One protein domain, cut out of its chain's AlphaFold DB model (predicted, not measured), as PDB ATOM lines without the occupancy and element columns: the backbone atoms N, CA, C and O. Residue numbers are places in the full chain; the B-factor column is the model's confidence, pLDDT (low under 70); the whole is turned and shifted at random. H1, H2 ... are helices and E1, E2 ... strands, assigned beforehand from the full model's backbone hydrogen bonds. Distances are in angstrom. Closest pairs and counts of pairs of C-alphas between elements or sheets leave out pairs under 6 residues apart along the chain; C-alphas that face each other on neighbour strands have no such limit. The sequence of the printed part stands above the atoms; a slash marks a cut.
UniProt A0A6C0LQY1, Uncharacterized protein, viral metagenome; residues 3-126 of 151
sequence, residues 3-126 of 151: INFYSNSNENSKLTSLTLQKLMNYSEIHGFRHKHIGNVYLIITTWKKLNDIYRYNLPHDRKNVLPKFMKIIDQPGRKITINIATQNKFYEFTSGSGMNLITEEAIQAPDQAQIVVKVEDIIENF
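This is residues 3 to 126 of the 151 residues of an uncharacterized protein of viral metagenome (UniProt A0A6C0LQY1). A twisted wall of five strands, E3, E4, E8, E6 and E7, has H1, H2 and a small three-stranded sheet, E2, E1 and E5, over one face. H2 packs on both sheets, while short H3 sits near E5 and E7. The printed part has 124 residues, with three named helices and eight named strands in the order E1 E2 H1 E3 E4 H2 E5 E6 E7 H3 E8. The sheets run E3 E4 E8 E6 E7 and E2 E1 E5, both antiparallel throughout, and the class is mixed. The whole is compact, with a radius of gyration of the C-alphas of 14.2 A and spans of 43 by 33 by 32 A.

E1, residues 3 to 6, and E2, residues 14 to 19, form an antiparallel hairpin, with N 3 and O 18 at 2.8 A. H1, residues 20 to 29, is on the sheet of E3, residues 33 to 37, E4, residues 40 to 46, E8, residues 114 to 121, E6, residues 78 to 85, and E7, residues 90 to 94. Its height over that sheet is 9.9 A. E3 and E4 are a hairpin, with N 37 and O 40 at 2.8 A. E4 and E8 are antiparallel neighbours, with N 43 and O 117 within hydrogen-bond range at 2.8 A. H2, residues 47 to 56, is on the same face as H1 and stands up from this sheet at 49 degrees. H2 is also on the small sheet, across the strands at 73 degrees to E2 on the local plane; the closest C-alphas of H2 and E2, Tyr 54 and Leu 18, are 7.1 A apart. E5, residues 69 to 73, pairs with E1 through N 4 and O 71, 2.8 A. E6 and E8 are antiparallel neighbours, with N 81 and O 118 within hydrogen-bond range at 2.8 A; E6 and E7 are a hairpin, with N 82 and O 93 within hydrogen-bond range at 2.8 A. H3, residues 104 to 107, only grazes both sheets. E7, H3 and E8 form a split strand-helix-strand unit, two strands running the same way with E6 between them, and its crossover is right-handed. In H1 and H2 every O i to N i+4 pair is within hydrogen-bond range; H3 is too short for such a pair.

E1 begins at C-alpha 3, (-2.709, 14.542, 43.286). H1 is 14.4 A long, H2 14.2 A and E4 19.4 A. E6 and E8 are each 22.8 A, and E8 ends at C-alpha 121, (-18.081, 19.928, 42.494).

The C-alphas farthest apart, of Asn 64 and Phe 126, are 45.3 A apart. The printed part has no cut. The link from H2 to E5, residues 57 to 68, is long. The mean pLDDT of the printed part is 81.0; residues 96 to 104, 106 and 123 to 126 are under 70.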
ATOM      1  N   ILE A   3      -3.985  13.835  43.223       87.00
ATOM      2  CA  ILE A   3      -2.709  14.542  43.286       87.00
ATOM      3  C   ILE A   3      -1.600  13.513  43.041       87.00
ATOM      4  O   ILE A   3      -1.375  12.623  43.862       87.00
ATOM      5  N   ASN A   4      -0.929  13.592  41.898       88.25
ATOM      6  CA  ASN A   4       0.202  12.730  41.572       88.25
ATOM      7  C   ASN A   4       1.514  13.384  41.999       88.25
ATOM      8  O   ASN A   4       1.704  14.577  41.795       88.25
ATOM      9  N   PHE A   5       2.431  12.576  42.520       88.69
ATOM     10  CA  PHE A   5       3.769  12.995  42.926       88.69
ATOM     11  C   PHE A   5       4.811  12.306  42.051       88.69
ATOM     12  O   PHE A   5       4.656  11.123  41.741       88.69
ATOM     13  N   TYR A   6       5.871  13.020  41.680       88.06
ATOM     14  CA  TYR A   6       6.891  12.569  40.732       88.06
ATOM     15  C   TYR A   6       8.294  12.907  41.241       88.06
ATOM     16  O   TYR A   6       8.481  13.905  41.942       88.06
ATOM     17  N   SER A   7       9.289  12.092  40.882       88.12
ATOM     18  CA  SER A   7      10.697  12.371  41.209       88.12
ATOM     19  C   SER A   7      11.376  13.311  40.214       88.12
ATOM     20  O   SER A   7      12.396  13.907  40.552       88.12
ATOM     21  N   ASN A   8      10.829  13.472  39.006       85.31
ATOM     22  CA  ASN A   8      11.243  14.475  38.027       85.31
ATOM     23  C   ASN A   8      10.039  14.938  37.174       85.31
ATOM     24  O   ASN A   8       8.903  14.553  37.440       85.31
ATOM     25  N   SER A   9      10.263  15.795  36.176       80.38
ATOM     26  CA  SER A   9       9.190  16.351  35.336       80.38
ATOM     27  C   SER A   9       8.577  15.350  34.341       80.38
ATOM     28  O   SER A   9       7.562  15.657  33.721       80.38
ATOM     29  N   ASN A  10       9.159  14.155  34.181       83.12
ATOM     30  CA  ASN A  10       8.651  13.101  33.303       83.12
ATOM     31  C   ASN A  10       7.505  12.331  33.981       83.12
ATOM     32  O   ASN A  10       7.634  11.897  35.128       83.12
ATOM     33  N   GLU A  11       6.411  12.079  33.257       79.25
ATOM     34  CA  GLU A  11       5.252  11.344  33.779       79.25
ATOM     35  C   GLU A  11       5.577   9.905  34.211       79.25
ATOM     36  O   GLU A  11       4.988   9.398  35.169       79.25
ATOM     37  N   ASN A  12       6.573   9.271  33.585       85.81
ATOM     38  CA  ASN A  12       7.033   7.928  33.951       85.81
ATOM     39  C   ASN A  12       7.718   7.879  35.325       85.81
ATOM     40  O   ASN A  12       7.906   6.805  35.891       85.81
ATOM     41  N   SER A  13       8.075   9.035  35.892       87.62
ATOM     42  CA  SER A  13       8.716   9.145  37.205       87.62
ATOM     43  C   SER A  13       7.721   9.205  38.374       87.62
ATOM     44  O   SER A  13       8.082   9.568  39.497       87.62
ATOM     45  N   LYS A  14       6.450   8.856  38.123       89.94
ATOM     46  CA  LYS A  14       5.389   8.857  39.132       89.94
ATOM     47  C   LYS A  14       5.765   7.974  40.327       89.94
ATOM     48  O   LYS A  14       6.025   6.778  40.201       89.94
ATOM     49  N   LEU A  15       5.737   8.584  41.506       90.50
ATOM     50  CA  LEU A  15       6.037   7.958  42.788       90.50
ATOM     51  C   LEU A  15       4.775   7.391  43.434       90.50
ATOM     52  O   LEU A  15       4.731   6.218  43.789       90.50
ATOM     53  N   THR A  16       3.735   8.216  43.561       91.31
ATOM     54  CA  THR A  16       2.438   7.801  44.107       91.31
ATOM     55  C   THR A  16       1.318   8.743  43.659       91.31
ATOM     56  O   THR A  16       1.536   9.721  42.938       91.31
ATOM     57  N   SER A  17       0.095   8.411  44.058       89.88
ATOM     58  CA  SER A  17      -1.116   9.175  43.790       89.88
ATOM     59  C   SER A  17      -1.972   9.253  45.049       89.88
ATOM     60  O   SER A  17      -2.322   8.224  45.646       89.88
ATOM     61  N   LEU A  18      -2.316  10.478  45.439       88.50
ATOM     62  CA  LEU A  18      -3.247  10.775  46.518       88.50
ATOM     63  C   LEU A  18      -4.603  11.131  45.913       88.50
ATOM     64  O   LEU A  18      -4.806  12.218  45.374       88.50
ATOM     65  N   THR A  19      -5.536  10.188  45.965       87.69
ATOM     66  CA  THR A  19      -6.929  10.430  45.578       87.69
ATOM     67  C   THR A  19      -7.646  11.222  46.670       87.69
ATOM     68  O   THR A  19      -7.205  11.232  47.821       87.69
ATOM     69  N   LEU A  20      -8.789  11.834  46.337       80.69
ATOM     70  CA  LEU A  20      -9.639  12.482  47.344       80.69
ATOM     71  C   LEU A  20      -9.956  11.529  48.497       80.69
ATOM     72  O   LEU A  20      -9.773  11.878  49.652       80.69
ATOM     73  N   GLN A  21     -10.343  10.295  48.175       84.81
ATOM     74  CA  GLN A  21     -10.651   9.272  49.169       84.81
ATOM     75  C   GLN A  21      -9.477   8.997  50.115       84.81
ATOM     76  O   GLN A  21      -9.673   8.917  51.319       84.81
ATOM     77  N   LYS A  22      -8.241   8.919  49.603       87.31
ATOM     78  CA  LYS A  22      -7.051   8.745  50.453       87.31
ATOM     79  C   LYS A  22      -6.812   9.944  51.369       87.31
ATOM     80  O   LYS A  22      -6.460   9.753  52.528       87.31
ATOM     81  N   LEU A  23      -7.003  11.159  50.855       84.56
ATOM     82  CA  LEU A  23      -6.894  12.379  51.654       84.56
ATOM     83  C   LEU A  23      -7.965  12.414  52.750       84.56
ATOM     84  O   LEU A  23      -7.633  12.707  53.894       84.56
ATOM     85  N   MET A  24      -9.211  12.062  52.421       81.00
ATOM     86  CA  MET A  24     -10.328  12.003  53.370       81.00
ATOM     87  C   MET A  24     -10.083  10.952  54.453       81.00
ATOM     88  O   MET A  24     -10.046  11.302  55.628       81.00
ATOM     89  N   ASN A  25      -9.782   9.706  54.079       85.69
ATOM     90  CA  ASN A  25      -9.524   8.631  55.039       85.69
ATOM     91  C   ASN A  25      -8.375   8.986  55.996       85.69
ATOM     92  O   ASN A  25      -8.475   8.785  57.202       85.69
ATOM     93  N   TYR A  26      -7.278   9.554  55.480       84.69
ATOM     94  CA  TYR A  26      -6.177   9.982  56.341       84.69
ATOM     95  C   TYR A  26      -6.576  11.163  57.235       84.69
ATOM     96  O   TYR A  26      -6.182  11.217  58.399       84.69
ATOM     97  N   SER A  27      -7.369  12.103  56.711       80.56
ATOM     98  CA  SER A  27      -7.871  13.251  57.470       80.56
ATOM     99  C   SER A  27      -8.724  12.826  58.667       80.56
ATOM    100  O   SER A  27      -8.600  13.429  59.731       80.56
ATOM    101  N   GLU A  28      -9.529  11.772  58.512       82.56
ATOM    102  CA  GLU A  28     -10.366  11.196  59.565       82.56
ATOM    103  C   GLU A  28      -9.514  10.502  60.633       82.56
ATOM    104  O   GLU A  28      -9.672  10.778  61.820       82.56
ATOM    105  N   ILE A  29      -8.551   9.670  60.219       83.94
ATOM    106  CA  ILE A  29      -7.678   8.918  61.137       83.94
ATOM    107  C   ILE A  29      -6.752   9.851  61.935       83.94
ATOM    108  O   ILE A  29      -6.494   9.615  63.114       83.94
ATOM    109  N   HIS A  30      -6.243  10.915  61.310       81.44
ATOM    110  CA  HIS A  30      -5.219  11.795  61.889       81.44
ATOM    111  C   HIS A  30      -5.744  13.187  62.291       81.44
ATOM    112  O   HIS A  30      -4.951  14.104  62.548       81.44
ATOM    113  N   GLY A  31      -7.070  13.360  62.350       72.94
ATOM    114  CA  GLY A  31      -7.735  14.540  62.914       72.94
ATOM    115  C   GLY A  31      -7.429  15.848  62.181       72.94
ATOM    116  O   GLY A  31      -7.098  16.861  62.804       72.94
ATOM    117  N   PHE A  32      -7.460  15.853  60.849       80.44
ATOM    118  CA  PHE A  32      -7.290  17.098  60.095       80.44
ATOM    119  C   PHE A  32      -8.585  17.901  60.104       80.44
ATOM    120  O   PHE A  32      -9.682  17.349  60.146       80.44
ATOM    121  N   ARG A  33      -8.461  19.227  60.008       79.56
ATOM    122  CA  ARG A  33      -9.630  20.089  59.864       79.56
ATOM    123  C   ARG A  33     -10.126  19.966  58.432       79.56
ATOM    124  O   ARG A  33      -9.491  20.486  57.519       79.56
ATOM    125  N   HIS A  34     -11.255  19.303  58.240       80.62
ATOM    126  CA  HIS A  34     -11.984  19.352  56.985       80.62
ATOM    127  C   HIS A  34     -13.376  19.938  57.211       80.62
ATOM    128  O   HIS A  34     -13.923  19.881  58.313       80.62
ATOM    129  N   LYS A  35     -13.939  20.551  56.175       82.81
ATOM    130  CA  LYS A  35     -15.293  21.093  56.205       82.81
ATOM    131  C   LYS A  35     -15.948  20.875  54.856       82.81
ATOM    132  O   LYS A  35     -15.351  21.152  53.822       82.81
ATOM    133  N   HIS A  36     -17.188  20.414  54.891       81.69
ATOM    134  CA  HIS A  36     -18.042  20.333  53.720       81.69
ATOM    135  C   HIS A  36     -19.049  21.488  53.772       81.69
ATOM    136  O   HIS A  36     -19.716  21.677  54.791       81.69
ATOM    137  N   ILE A  37     -19.101  22.307  52.722       83.12
ATOM    138  CA  ILE A  37     -19.976  23.480  52.610       83.12
ATOM    139  C   ILE A  37     -20.607  23.469  51.217       83.12
ATOM    140  O   ILE A  37     -19.952  23.824  50.240       83.12
ATOM    141  N   GLY A  38     -21.879  23.080  51.118       84.75
ATOM    142  CA  GLY A  38     -22.568  22.996  49.828       84.75
ATOM    143  C   GLY A  38     -21.878  22.007  48.886       84.75
ATOM    144  O   GLY A  38     -21.773  20.833  49.215       84.75
ATOM    145  N   ASN A  39     -21.401  22.495  47.739       84.38
ATOM    146  CA  ASN A  39     -20.651  21.741  46.727       84.38
ATOM    147  C   ASN A  39     -19.121  21.821  46.909       84.38
ATOM    148  O   ASN A  39     -18.369  21.446  46.010       84.38
ATOM    149  N   VAL A  40     -18.647  22.360  48.037       84.50
ATOM    150  CA  VAL A  40     -17.223  22.572  48.306       84.50
ATOM    151  C   VAL A  40     -16.766  21.726  49.486       84.50
ATOM    152  O   VAL A  40     -17.282  21.828  50.600       84.50
ATOM    153  N   TYR A  41     -15.720  20.942  49.261       86.00
ATOM    154  CA  TYR A  41     -14.975  20.227  50.282       86.00
ATOM    155  C   TYR A  41     -13.627  20.911  50.527       86.00
ATOM    156  O   TYR A  41     -12.821  21.093  49.615       86.00
ATOM    157  N   LEU A  42     -13.375  21.302  51.772       87.75
ATOM    158  CA  LEU A  42     -12.146  21.962  52.202       87.75
ATOM    159  C   LEU A  42     -11.371  21.043  53.136       87.75
ATOM    160  O   LEU A  42     -11.915  20.600  54.144       87.75
ATOM    161  N   ILE A  43     -10.089  20.834  52.852       87.19
ATOM    162  CA  ILE A  43      -9.124  20.219  53.767       87.19
ATOM    163  C   ILE A  43      -8.092  21.279  54.124       87.19
ATOM    164  O   ILE A  43      -7.382  21.779  53.252       87.19
ATOM    165  N   ILE A  44      -7.986  21.599  55.410       87.56
ATOM    166  CA  ILE A  44      -6.978  22.506  55.951       87.56
ATOM    167  C   ILE A  44      -5.965  21.666  56.722       87.56
ATOM    168  O   ILE A  44      -6.286  21.013  57.720       87.56
ATOM    169  N   THR A  45      -4.726  21.684  56.251       87.69
ATOM    170  CA  THR A  45      -3.641  20.871  56.796       87.69
ATOM    171  C   THR A  45      -2.309  21.620  56.746       87.69
ATOM    172  O   THR A  45      -2.275  22.820  56.479       87.69
ATOM    173  N   THR A  46      -1.215  20.930  57.051       88.50
ATOM    174  CA  THR A  46       0.149  21.450  56.918       88.50
ATOM    175  C   THR A  46       0.938  20.666  55.875       88.50
ATOM    176  O   THR A  46       0.582  19.532  55.536       88.50
ATOM    177  N   TRP A  47       2.040  21.243  55.399       86.62
ATOM    178  CA  TRP A  47       2.957  20.564  54.485       86.62
ATOM    179  C   TRP A  47       3.519  19.273  55.054       86.62
ATOM    180  O   TRP A  47       3.470  18.239  54.385       86.62
ATOM    181  N   LYS A  48       3.895  19.281  56.335       87.94
ATOM    182  CA  LYS A  48       4.304  18.063  57.034       87.94
ATOM    183  C   LYS A  48       3.266  16.948  56.894       87.94
ATOM    184  O   LYS A  48       3.591  15.823  56.534       87.94
ATOM    185  N   LYS A  49       2.005  17.269  57.169       87.69
ATOM    186  CA  LYS A  49       0.901  16.308  57.151       87.69
ATOM    187  C   LYS A  49       0.628  15.767  55.749       87.69
ATOM    188  O   LYS A  49       0.374  14.575  55.600       87.69
ATOM    189  N   LEU A  50       0.716  16.606  54.716       86.31
ATOM    190  CA  LEU A  50       0.612  16.148  53.329       86.31
ATOM    191  C   LEU A  50       1.781  15.220  52.952       86.31
ATOM    192  O   LEU A  50       1.557  14.181  52.331       86.31
ATOM    193  N   ASN A  51       3.002  15.544  53.389       86.06
ATOM    194  CA  ASN A  51       4.177  14.689  53.204       86.06
ATOM    195  C   ASN A  51       4.049  13.350  53.934       86.06
ATOM    196  O   ASN A  51       4.435  12.318  53.385       86.06
ATOM    197  N   ASP A  52       3.486  13.341  55.142       87.88
ATOM    198  CA  ASP A  52       3.236  12.116  55.900       87.88
ATOM    199  C   ASP A  52       2.239  11.207  55.148       87.88
ATOM    200  O   ASP A  52       2.490  10.008  55.010       87.88
ATOM    201  N   ILE A  53       1.166  11.770  54.562       88.88
ATOM    202  CA  ILE A  53       0.230  11.025  53.695       88.88
ATOM    203  C   ILE A  53       0.946  10.459  52.469       88.88
ATOM    204  O   ILE A  53       0.751   9.293  52.111       88.88
ATOM    205  N   TYR A  54       1.755  11.285  51.805       88.38
ATOM    206  CA  TYR A  54       2.548  10.881  50.651       88.38
ATOM    207  C   TYR A  54       3.453   9.689  51.000       88.38
ATOM    208  O   TYR A  54       3.405   8.668  50.314       88.38
ATOM    209  N   ARG A  55       4.200   9.771  52.109       88.31
ATOM    210  CA  ARG A  55       5.095   8.705  52.588       88.31
ATOM    211  C   ARG A  55       4.345   7.438  52.965       88.31
ATOM    212  O   ARG A  55       4.808   6.346  52.649       88.31
ATOM    213  N   TYR A  56       3.179   7.572  53.589       87.81
ATOM    214  CA  TYR A  56       2.317   6.437  53.908       87.81
ATOM    215  C   TYR A  56       1.844   5.690  52.648       87.81
ATOM    216  O   TYR A  56       1.663   4.478  52.671       87.81
ATOM    217  N   ASN A  57       1.678   6.407  51.533       87.75
ATOM    218  CA  ASN A  57       1.211   5.865  50.257       87.75
ATOM    219  C   ASN A  57       2.337   5.499  49.273       87.75
ATOM    220  O   ASN A  57       2.044   5.149  48.124       87.75
ATOM    221  N   LEU A  58       3.604   5.610  49.671       89.25
ATOM    222  CA  LEU A  58       4.736   5.211  48.841       89.25
ATOM    223  C   LEU A  58       4.917   3.683  48.860       89.25
ATOM    224  O   LEU A  58       4.842   3.071  49.930       89.25
ATOM    225  N   PRO A  59       5.228   3.059  47.708       86.38
ATOM    226  CA  PRO A  59       5.719   1.685  47.661       86.38
ATOM    227  C   PRO A  59       6.928   1.476  48.585       86.38
ATOM    228  O   PRO A  59       7.725   2.396  48.800       86.38
ATOM    229  N   HIS A  60       7.081   0.270  49.144       85.19
ATOM    230  CA  HIS A  60       8.105   0.008  50.162       85.19
ATOM    231  C   HIS A  60       9.533   0.273  49.651       85.19
ATOM    232  O   HIS A  60      10.359   0.811  50.389       85.19
ATOM    233  N   ASP A  61       9.802  -0.042  48.388       86.81
ATOM    234  CA  ASP A  61      11.065   0.191  47.678       86.81
ATOM    235  C   ASP A  61      11.401   1.682  47.495       86.81
ATOM    236  O   ASP A  61      12.536   2.022  47.169       86.81
ATOM    237  N   ARG A  62      10.446   2.593  47.735       84.56
ATOM    238  CA  ARG A  62      10.582   4.034  47.455       84.56
ATOM    239  C   ARG A  62      10.342   4.934  48.665       84.56
ATOM    240  O   ARG A  62      10.270   6.148  48.500       84.56
ATOM    241  N   LYS A  63      10.255   4.381  49.883       81.38
ATOM    242  CA  LYS A  63       9.954   5.135  51.122       81.38
ATOM    243  C   LYS A  63      10.893   6.320  51.401       81.38
ATOM    244  O   LYS A  63      10.482   7.263  52.071       81.38
ATOM    245  N   ASN A  64      12.117   6.288  50.870       82.38
ATOM    246  CA  ASN A  64      13.124   7.339  51.062       82.38
ATOM    247  C   ASN A  64      13.162   8.377  49.927       82.38
ATOM    248  O   ASN A  64      13.970   9.300  49.971       82.38
ATOM    249  N   VAL A  65      12.319   8.240  48.898       85.88
ATOM    250  CA  VAL A  65      12.308   9.160  47.757       85.88
ATOM    251  C   VAL A  65      11.389  10.338  48.062       85.88
ATOM    252  O   VAL A  65      10.201  10.161  48.337       85.88
ATOM    253  N   LEU A  66      11.928  11.555  47.994       82.56
ATOM    254  CA  LEU A  66      11.141  12.781  48.101       82.56
ATOM    255  C   LEU A  66      10.573  13.172  46.730       82.56
ATOM    256  O   LEU A  66      11.256  13.006  45.714       82.56
ATOM    257  N   PRO A  67       9.338  13.691  46.680       86.38
ATOM    258  CA  PRO A  67       8.783  14.187  45.439       86.38
ATOM    259  C   PRO A  67       9.450  15.514  45.078       86.38
ATOM    260  O   PRO A  67       9.759  16.320  45.951       86.38
ATOM    261  N   LYS A  68       9.656  15.743  43.782       84.50
ATOM    262  CA  LYS A  68      10.157  17.018  43.242       84.50
ATOM    263  C   LYS A  68       9.118  17.765  42.425       84.50
ATOM    264  O   LYS A  68       9.245  18.965  42.233       84.50
ATOM    265  N   PHE A  69       8.106  17.048  41.939       83.69
ATOM    266  CA  PHE A  69       7.013  17.601  41.151       83.69
ATOM    267  C   PHE A  69       5.689  17.003  41.613       83.69
ATOM    268  O   PHE A  69       5.616  15.847  42.045       83.69
ATOM    269  N   MET A  70       4.631  17.798  41.506       85.75
ATOM    270  CA  MET A  70       3.273  17.403  41.853       85.75
ATOM    271  C   MET A  70       2.346  17.845  40.723       85.75
ATOM    272  O   MET A  70       2.460  18.966  40.232       85.75
ATOM    273  N   LYS A  71       1.456  16.949  40.291       83.94
ATOM    274  CA  LYS A  71       0.465  17.205  39.239       83.94
ATOM    275  C   LYS A  71      -0.924  16.912  39.747       83.94
ATOM    276  O   LYS A  71      -1.201  15.818  40.237       83.94
ATOM    277  N   ILE A  72      -1.806  17.883  39.584       84.06
ATOM    278  CA  ILE A  72      -3.226  17.690  39.823       84.06
ATOM    279  C   ILE A  72      -3.826  17.040  38.576       84.06
ATOM    280  O   ILE A  72      -3.701  17.568  37.470       84.06
ATOM    281  N   ILE A  73      -4.418  15.862  38.763       81.31
ATOM    282  CA  ILE A  73      -5.155  15.135  37.736       81.31
ATOM    283  C   ILE A  73      -6.637  15.382  37.951       81.31
ATOM    284  O   ILE A  73      -7.210  15.021  38.992       81.31
ATOM    285  N   ASP A  74      -7.219  15.977  36.925       74.81
ATOM    286  CA  ASP A  74      -8.598  16.419  36.890       74.81
ATOM    287  C   ASP A  74      -9.572  15.238  36.986       74.81
ATOM    288  O   ASP A  74      -9.222  14.056  36.869       74.81
ATOM    289  N   GLN A  75     -10.832  15.563  37.240       73.50
ATOM    290  CA  GLN A  75     -11.947  14.645  37.087       73.50
ATOM    291  C   GLN A  75     -13.113  15.421  36.481       73.50
ATOM    292  O   GLN A  75     -13.326  16.561  36.893       73.50
ATOM    293  N   PRO A  76     -13.877  14.822  35.550       75.62
ATOM    294  CA  PRO A  76     -15.101  15.440  35.051       75.62
ATOM    295  C   PRO A  76     -16.008  15.896  36.202       75.62
ATOM    296  O   PRO A  76     -16.151  15.173  37.194       75.62
ATOM    297  N   GLY A  77     -16.563  17.104  36.087       77.50
ATOM    298  CA  GLY A  77     -17.456  17.695  37.088       77.50
ATOM    299  C   GLY A  77     -16.789  18.141  38.395       77.50
ATOM    300  O   GLY A  77     -17.491  18.416  39.363       77.50
ATOM    301  N   ARG A  78     -15.450  18.200  38.489       78.56
ATOM    302  CA  ARG A  78     -14.749  18.613  39.721       78.56
ATOM    303  C   ARG A  78     -13.545  19.505  39.456       78.56
ATOM    304  O   ARG A  78     -12.695  19.181  38.631       78.56
ATOM    305  N   LYS A  79     -13.425  20.575  40.244       82.94
ATOM    306  CA  LYS A  79     -12.264  21.468  40.295       82.94
ATOM    307  C   LYS A  79     -11.529  21.277  41.617       82.94
ATOM    308  O   LYS A  79     -12.147  21.302  42.674       82.94
ATOM    309  N   ILE A  80     -10.213  21.119  41.578       82.69
ATOM    310  CA  ILE A  80      -9.362  21.203  42.763       82.69
ATOM    311  C   ILE A  80      -8.544  22.473  42.690       82.69
ATOM    312  O   ILE A  80      -7.928  22.741  41.662       82.69
ATOM    313  N   THR A  81      -8.429  23.150  43.820       85.75
ATOM    314  CA  THR A  81      -7.412  24.163  44.055       85.75
ATOM    315  C   THR A  81      -6.593  23.780  45.287       85.75
ATOM    316  O   THR A  81      -7.146  23.485  46.343       85.75
ATOM    317  N   ILE A  82      -5.269  23.752  45.157       85.56
ATOM    318  CA  ILE A  82      -4.323  23.574  46.260       85.56
ATOM    319  C   ILE A  82      -3.637  24.910  46.489       85.56
ATOM    320  O   ILE A  82      -2.901  25.385  45.628       85.56
ATOM    321  N   ASN A  83      -3.856  25.474  47.669       86.94
ATOM    322  CA  ASN A  83      -3.189  26.680  48.124       86.94
ATOM    323  C   ASN A  83      -2.119  26.317  49.143       86.94
ATOM    324  O   ASN A  83      -2.413  25.622  50.117       86.94
ATOM    325  N   ILE A  84      -0.897  26.797  48.932       85.81
ATOM    326  CA  ILE A  84       0.231  26.626  49.847       85.81
ATOM    327  C   ILE A  84       0.683  28.014  50.284       85.81
ATOM    328  O   ILE A  84       1.213  28.790  49.487       85.81
ATOM    329  N   ALA A  85       0.474  28.324  51.561       83.06
ATOM    330  CA  ALA A  85       0.903  29.577  52.162       83.06
ATOM    331  C   ALA A  85       2.222  29.363  52.916       83.06
ATOM    332  O   ALA A  85       2.277  28.639  53.914       83.06
ATOM    333  N   THR A  86       3.287  30.009  52.444       78.25
ATOM    334  CA  THR A  86       4.578  30.102  53.141       78.25
ATOM    335  C   THR A  86       4.756  31.509  53.714       78.25
ATOM    336  O   THR A  86       3.971  32.404  53.412       78.25
ATOM    337  N   GLN A  87       5.794  31.735  54.525       72.56
ATOM    338  CA  GLN A  87       6.052  33.061  55.113       72.56
ATOM    339  C   GLN A  87       6.262  34.161  54.056       72.56
ATOM    340  O   GLN A  87       5.896  35.304  54.301       72.56
ATOM    341  N   ASN A  88       6.806  33.812  52.884       79.25
ATOM    342  CA  ASN A  88       7.248  34.788  51.881       79.25
ATOM    343  C   ASN A  88       6.511  34.675  50.540       79.25
ATOM    344  O   ASN A  88       6.676  35.535  49.679       79.25
ATOM    345  N   LYS A  89       5.748  33.597  50.326       78.62
ATOM    346  CA  LYS A  89       5.103  33.284  49.046       78.62
ATOM    347  C   LYS A  89       3.791  32.538  49.245       78.62
ATOM    348  O   LYS A  89       3.676  31.686  50.131       78.62
ATOM    349  N   PHE A  90       2.845  32.817  48.358       79.81
ATOM    350  CA  PHE A  90       1.601  32.079  48.209       79.81
ATOM    351  C   PHE A  90       1.605  31.373  46.856       79.81
ATOM    352  O   PHE A  90       1.872  32.001  45.832       79.81
ATOM    353  N   TYR A  91       1.320  30.076  46.863       81.12
ATOM    354  CA  TYR A  91       1.200  29.278  45.653       81.12
ATOM    355  C   TYR A  91      -0.231  28.771  45.518       81.12
ATOM    356  O   TYR A  91      -0.747  28.160  46.453       81.12
ATOM    357  N   GLU A  92      -0.839  28.981  44.355       83.81
ATOM    358  CA  GLU A  92      -2.159  28.458  44.008       83.81
ATOM    359  C   GLU A  92      -2.034  27.531  42.798       83.81
ATOM    360  O   GLU A  92      -1.508  27.917  41.754       83.81
ATOM    361  N   PHE A  93      -2.536  26.306  42.934       81.56
ATOM    362  CA  PHE A  93      -2.519  25.304  41.873       81.56
ATOM    363  C   PHE A  93      -3.914  24.773  41.630       81.56
ATOM    364  O   PHE A  93      -4.529  24.220  42.537       81.56
ATOM    365  N   THR A  94      -4.393  24.889  40.398       81.56
ATOM    366  CA  THR A  94      -5.764  24.532  40.040       81.56
ATOM    367  C   THR A  94      -5.790  23.466  38.943       81.56
ATOM    368  O   THR A  94      -5.086  23.582  37.942       81.56
ATOM    369  N   SER A  95      -6.615  22.433  39.128       76.81
ATOM    370  CA  SER A  95      -6.933  21.399  38.128       76.81
ATOM    371  C   SER A  95      -7.432  22.027  36.811       76.81
ATOM    372  O   SER A  95      -8.219  22.970  36.867       76.81
ATOM    373  N   GLY A  96      -7.051  21.495  35.645       60.12
ATOM    374  CA  GLY A  96      -7.605  21.915  34.346       60.12
ATOM    375  C   GLY A  96      -6.897  23.034  33.580       60.12
ATOM    376  O   GLY A  96      -7.344  23.371  32.490       60.12
ATOM    377  N   SER A  97      -5.790  23.604  34.069       52.00
ATOM    378  CA  SER A  97      -5.135  24.740  33.385       52.00
ATOM    379  C   SER A  97      -4.113  24.357  32.300       52.00
ATOM    380  O   SER A  97      -3.426  25.223  31.766       52.00
ATOM    381  N   GLY A  98      -3.943  23.066  31.983       49.34
ATOM    382  CA  GLY A  98      -2.897  22.599  31.056       49.34
ATOM    383  C   GLY A  98      -1.453  22.795  31.563       49.34
ATOM    384  O   GLY A  98      -0.525  22.247  30.975       49.34
ATOM    385  N   MET A  99      -1.255  23.486  32.691       52.47
ATOM    386  CA  MET A  99       0.025  23.731  33.362       52.47
ATOM    387  C   MET A  99      -0.025  23.227  34.809       52.47
ATOM    388  O   MET A  99       0.017  23.991  35.767       52.47
ATOM    389  N   ASN A 100      -0.114  21.911  34.995       55.97
ATOM    390  CA  ASN A 100      -0.229  21.320  36.332       55.97
ATOM    391  C   ASN A 100       1.114  20.761  36.835       55.97
ATOM    392  O   ASN A 100       1.147  19.658  37.361       55.97
ATOM    393  N   LEU A 101       2.233  21.468  36.659       60.25
ATOM    394  CA  LEU A 101       3.494  21.112  37.322       60.25
ATOM    395  C   LEU A 101       3.740  22.092  38.464       60.25
ATOM    396  O   LEU A 101       4.155  23.228  38.259       60.25
ATOM    397  N   ILE A 102       3.470  21.628  39.678       67.62
ATOM    398  CA  ILE A 102       3.865  22.317  40.901       67.62
ATOM    399  C   ILE A 102       5.389  22.258  40.973       67.62
ATOM    400  O   ILE A 102       5.968  21.169  40.922       67.62
ATOM    401  N   THR A 103       6.017  23.431  41.025       65.38
ATOM    402  CA  THR A 103       7.474  23.585  40.998       65.38
ATOM    403  C   THR A 103       8.124  22.988  42.246       65.38
ATOM    404  O   THR A 103       7.505  22.904  43.309       65.38
ATOM    405  N   GLU A 104       9.397  22.601  42.125       67.50
ATOM    406  CA  GLU A 104      10.185  22.023  43.224       67.50
ATOM    407  C   GLU A 104      10.184  22.921  44.472       67.50
ATOM    408  O   GLU A 104      10.074  22.422  45.588       67.50
ATOM    409  N   GLU A 105      10.185  24.245  44.290       70.19
ATOM    410  CA  GLU A 105      10.128  25.220  45.386       70.19
ATOM    411  C   GLU A 105       8.852  25.084  46.238       70.19
ATOM    412  O   GLU A 105       8.921  25.082  47.465       70.19
ATOM    413  N   ALA A 106       7.689  24.907  45.607       69.69
ATOM    414  CA  ALA A 106       6.423  24.761  46.324       69.69
ATOM    415  C   ALA A 106       6.322  23.414  47.067       69.69
ATOM    416  O   ALA A 106       5.639  23.316  48.085       69.69
ATOM    417  N   ILE A 107       7.026  22.385  46.583       76.88
ATOM    418  CA  ILE A 107       7.078  21.042  47.192       76.88
ATOM    419  C   ILE A 107       8.108  20.973  48.328       76.88
ATOM    420  O   ILE A 107       8.085  20.071  49.167       76.88
ATOM    421  N   GLN A 108       8.982  21.969  48.411       77.94
ATOM    422  CA  GLN A 108       9.914  22.165  49.515       77.94
ATOM    423  C   GLN A 108       9.411  23.220  50.511       77.94
ATOM    424  O   GLN A 108      10.203  23.811  51.246       77.94
ATOM    425  N   ALA A 109       8.094  23.454  50.564       83.12
ATOM    426  CA  ALA A 109       7.508  24.327  51.570       83.12
ATOM    427  C   ALA A 109       7.891  23.861  52.995       83.12
ATOM    428  O   ALA A 109       8.018  22.659  53.244       83.12
ATOM    429  N   PRO A 110       8.070  24.786  53.957       86.56
ATOM    430  CA  PRO A 110       8.353  24.413  55.340       86.56
ATOM    431  C   PRO A 110       7.253  23.525  55.929       86.56
ATOM    432  O   PRO A 110       6.079  23.716  55.625       86.56
ATOM    433  N   ASP A 111       7.601  22.612  56.833       88.88
ATOM    434  CA  ASP A 111       6.670  21.648  57.443       88.88
ATOM    435  C   ASP A 111       5.410  22.291  58.055       88.88
ATOM    436  O   ASP A 111       4.316  21.716  57.998       88.88
ATOM    437  N   GLN A 112       5.552  23.497  58.608       87.50
ATOM    438  CA  GLN A 112       4.480  24.299  59.200       87.50
ATOM    439  C   GLN A 112       3.632  25.089  58.189       87.50
ATOM    440  O   GLN A 112       2.634  25.687  58.590       87.50
ATOM    441  N   ALA A 113       4.012  25.127  56.908       88.06
ATOM    442  CA  ALA A 113       3.270  25.845  55.878       88.06
ATOM    443  C   ALA A 113       1.842  25.303  55.795       88.06
ATOM    444  O   ALA A 113       1.625  24.087  55.731       88.06
ATOM    445  N   GLN A 114       0.864  26.206  55.824       87.62
ATOM    446  CA  GLN A 114      -0.536  25.822  55.751       87.62
ATOM    447  C   GLN A 114      -0.879  25.454  54.312       87.62
ATOM    448  O   GLN A 114      -0.559  26.185  53.372       87.62
ATOM    449  N   ILE A 115      -1.566  24.327  54.163       87.44
ATOM    450  CA  ILE A 115      -2.132  23.889  52.896       87.44
ATOM    451  C   ILE A 115      -3.642  23.904  53.007       87.44
ATOM    452  O   ILE A 115      -4.212  23.350  53.951       87.44
ATOM    453  N   VAL A 116      -4.283  24.475  51.997       88.56
ATOM    454  CA  VAL A 116      -5.721  24.349  51.789       88.56
ATOM    455  C   VAL A 116      -5.950  23.598  50.489       88.56
ATOM    456  O   VAL A 116      -5.633  24.101  49.415       88.56
ATOM    457  N   VAL A 117      -6.503  22.392  50.585       87.12
ATOM    458  CA  VAL A 117      -7.019  21.656  49.428       87.12
ATOM    459  C   VAL A 117      -8.512  21.933  49.350       87.12
ATOM    460  O   VAL A 117      -9.272  21.534  50.231       87.12
ATOM    461  N   LYS A 118      -8.926  22.638  48.305       87.75
ATOM    462  CA  LYS A 118     -10.317  22.924  47.980       87.75
ATOM    463  C   LYS A 118     -10.733  22.021  46.833       87.75
ATOM    464  O   LYS A 118     -10.094  22.040  45.790       87.75
ATOM    465  N   VAL A 119     -11.783  21.241  47.025       86.94
ATOM    466  CA  VAL A 119     -12.435  20.468  45.970       86.94
ATOM    467  C   VAL A 119     -13.828  21.037  45.795       86.94
ATOM    468  O   VAL A 119     -14.588  21.106  46.752       86.94
ATOM    469  N   GLU A 120     -14.151  21.466  44.591       86.38
ATOM    470  CA  GLU A 120     -15.452  22.011  44.230       86.38
ATOM    471  C   GLU A 120     -16.074  21.056  43.223       86.38
ATOM    472  O   GLU A 120     -15.481  20.798  42.171       86.38
ATOM    473  N   ASP A 121     -17.256  20.528  43.530       82.44
ATOM    474  CA  ASP A 121     -18.081  19.928  42.494       82.44
ATOM    475  C   ASP A 121     -18.492  21.069  41.562       82.44
ATOM    476  O   ASP A 121     -19.192  22.014  41.951       82.44
ATOM    477  N   ILE A 122     -17.995  21.002  40.330       74.38
ATOM    478  CA  ILE A 122     -18.500  21.821  39.246       74.38
ATOM    479  C   ILE A 122     -19.861  21.209  38.977       74.38
ATOM    480  O   ILE A 122     -19.978  20.194  38.291       74.38
ATOM    481  N   ILE A 123     -20.890  21.800  39.579       62.88
ATOM    482  CA  ILE A 123     -22.232  21.651  39.055       62.88
ATOM    483  C   ILE A 123     -22.114  22.261  37.672       62.88
ATOM    484  O   ILE A 123     -22.158  23.478  37.497       62.88
ATOM    485  N   GLU A 124     -21.869  21.412  36.685       52.22
ATOM    486  CA  GLU A 124     -22.264  21.757  35.353       52.22
ATOM    487  C   GLU A 124     -23.766  21.975  35.509       52.22
ATOM    488  O   GLU A 124     -24.552  21.033  35.623       52.22
ATOM    489  N   ASN A 125     -24.174  23.244  35.514       42.16
ATOM    490  CA  ASN A 125     -25.399  23.628  34.841       42.16
ATOM    491  C   ASN A 125     -25.200  23.223  33.375       42.16
ATOM    492  O   ASN A 125     -25.081  24.057  32.484       42.16
ATOM    493  N   PHE A 126     -25.097  21.919  33.130       44.09
ATOM    494  CA  PHE A 126     -25.438  21.352  31.872       44.09
ATOM    495  C   PHE A 126     -26.917  21.644  31.800       44.09
ATOM    496  O   PHE A 126     -27.769  20.935  32.334       44.09
TER     497      PHE A 126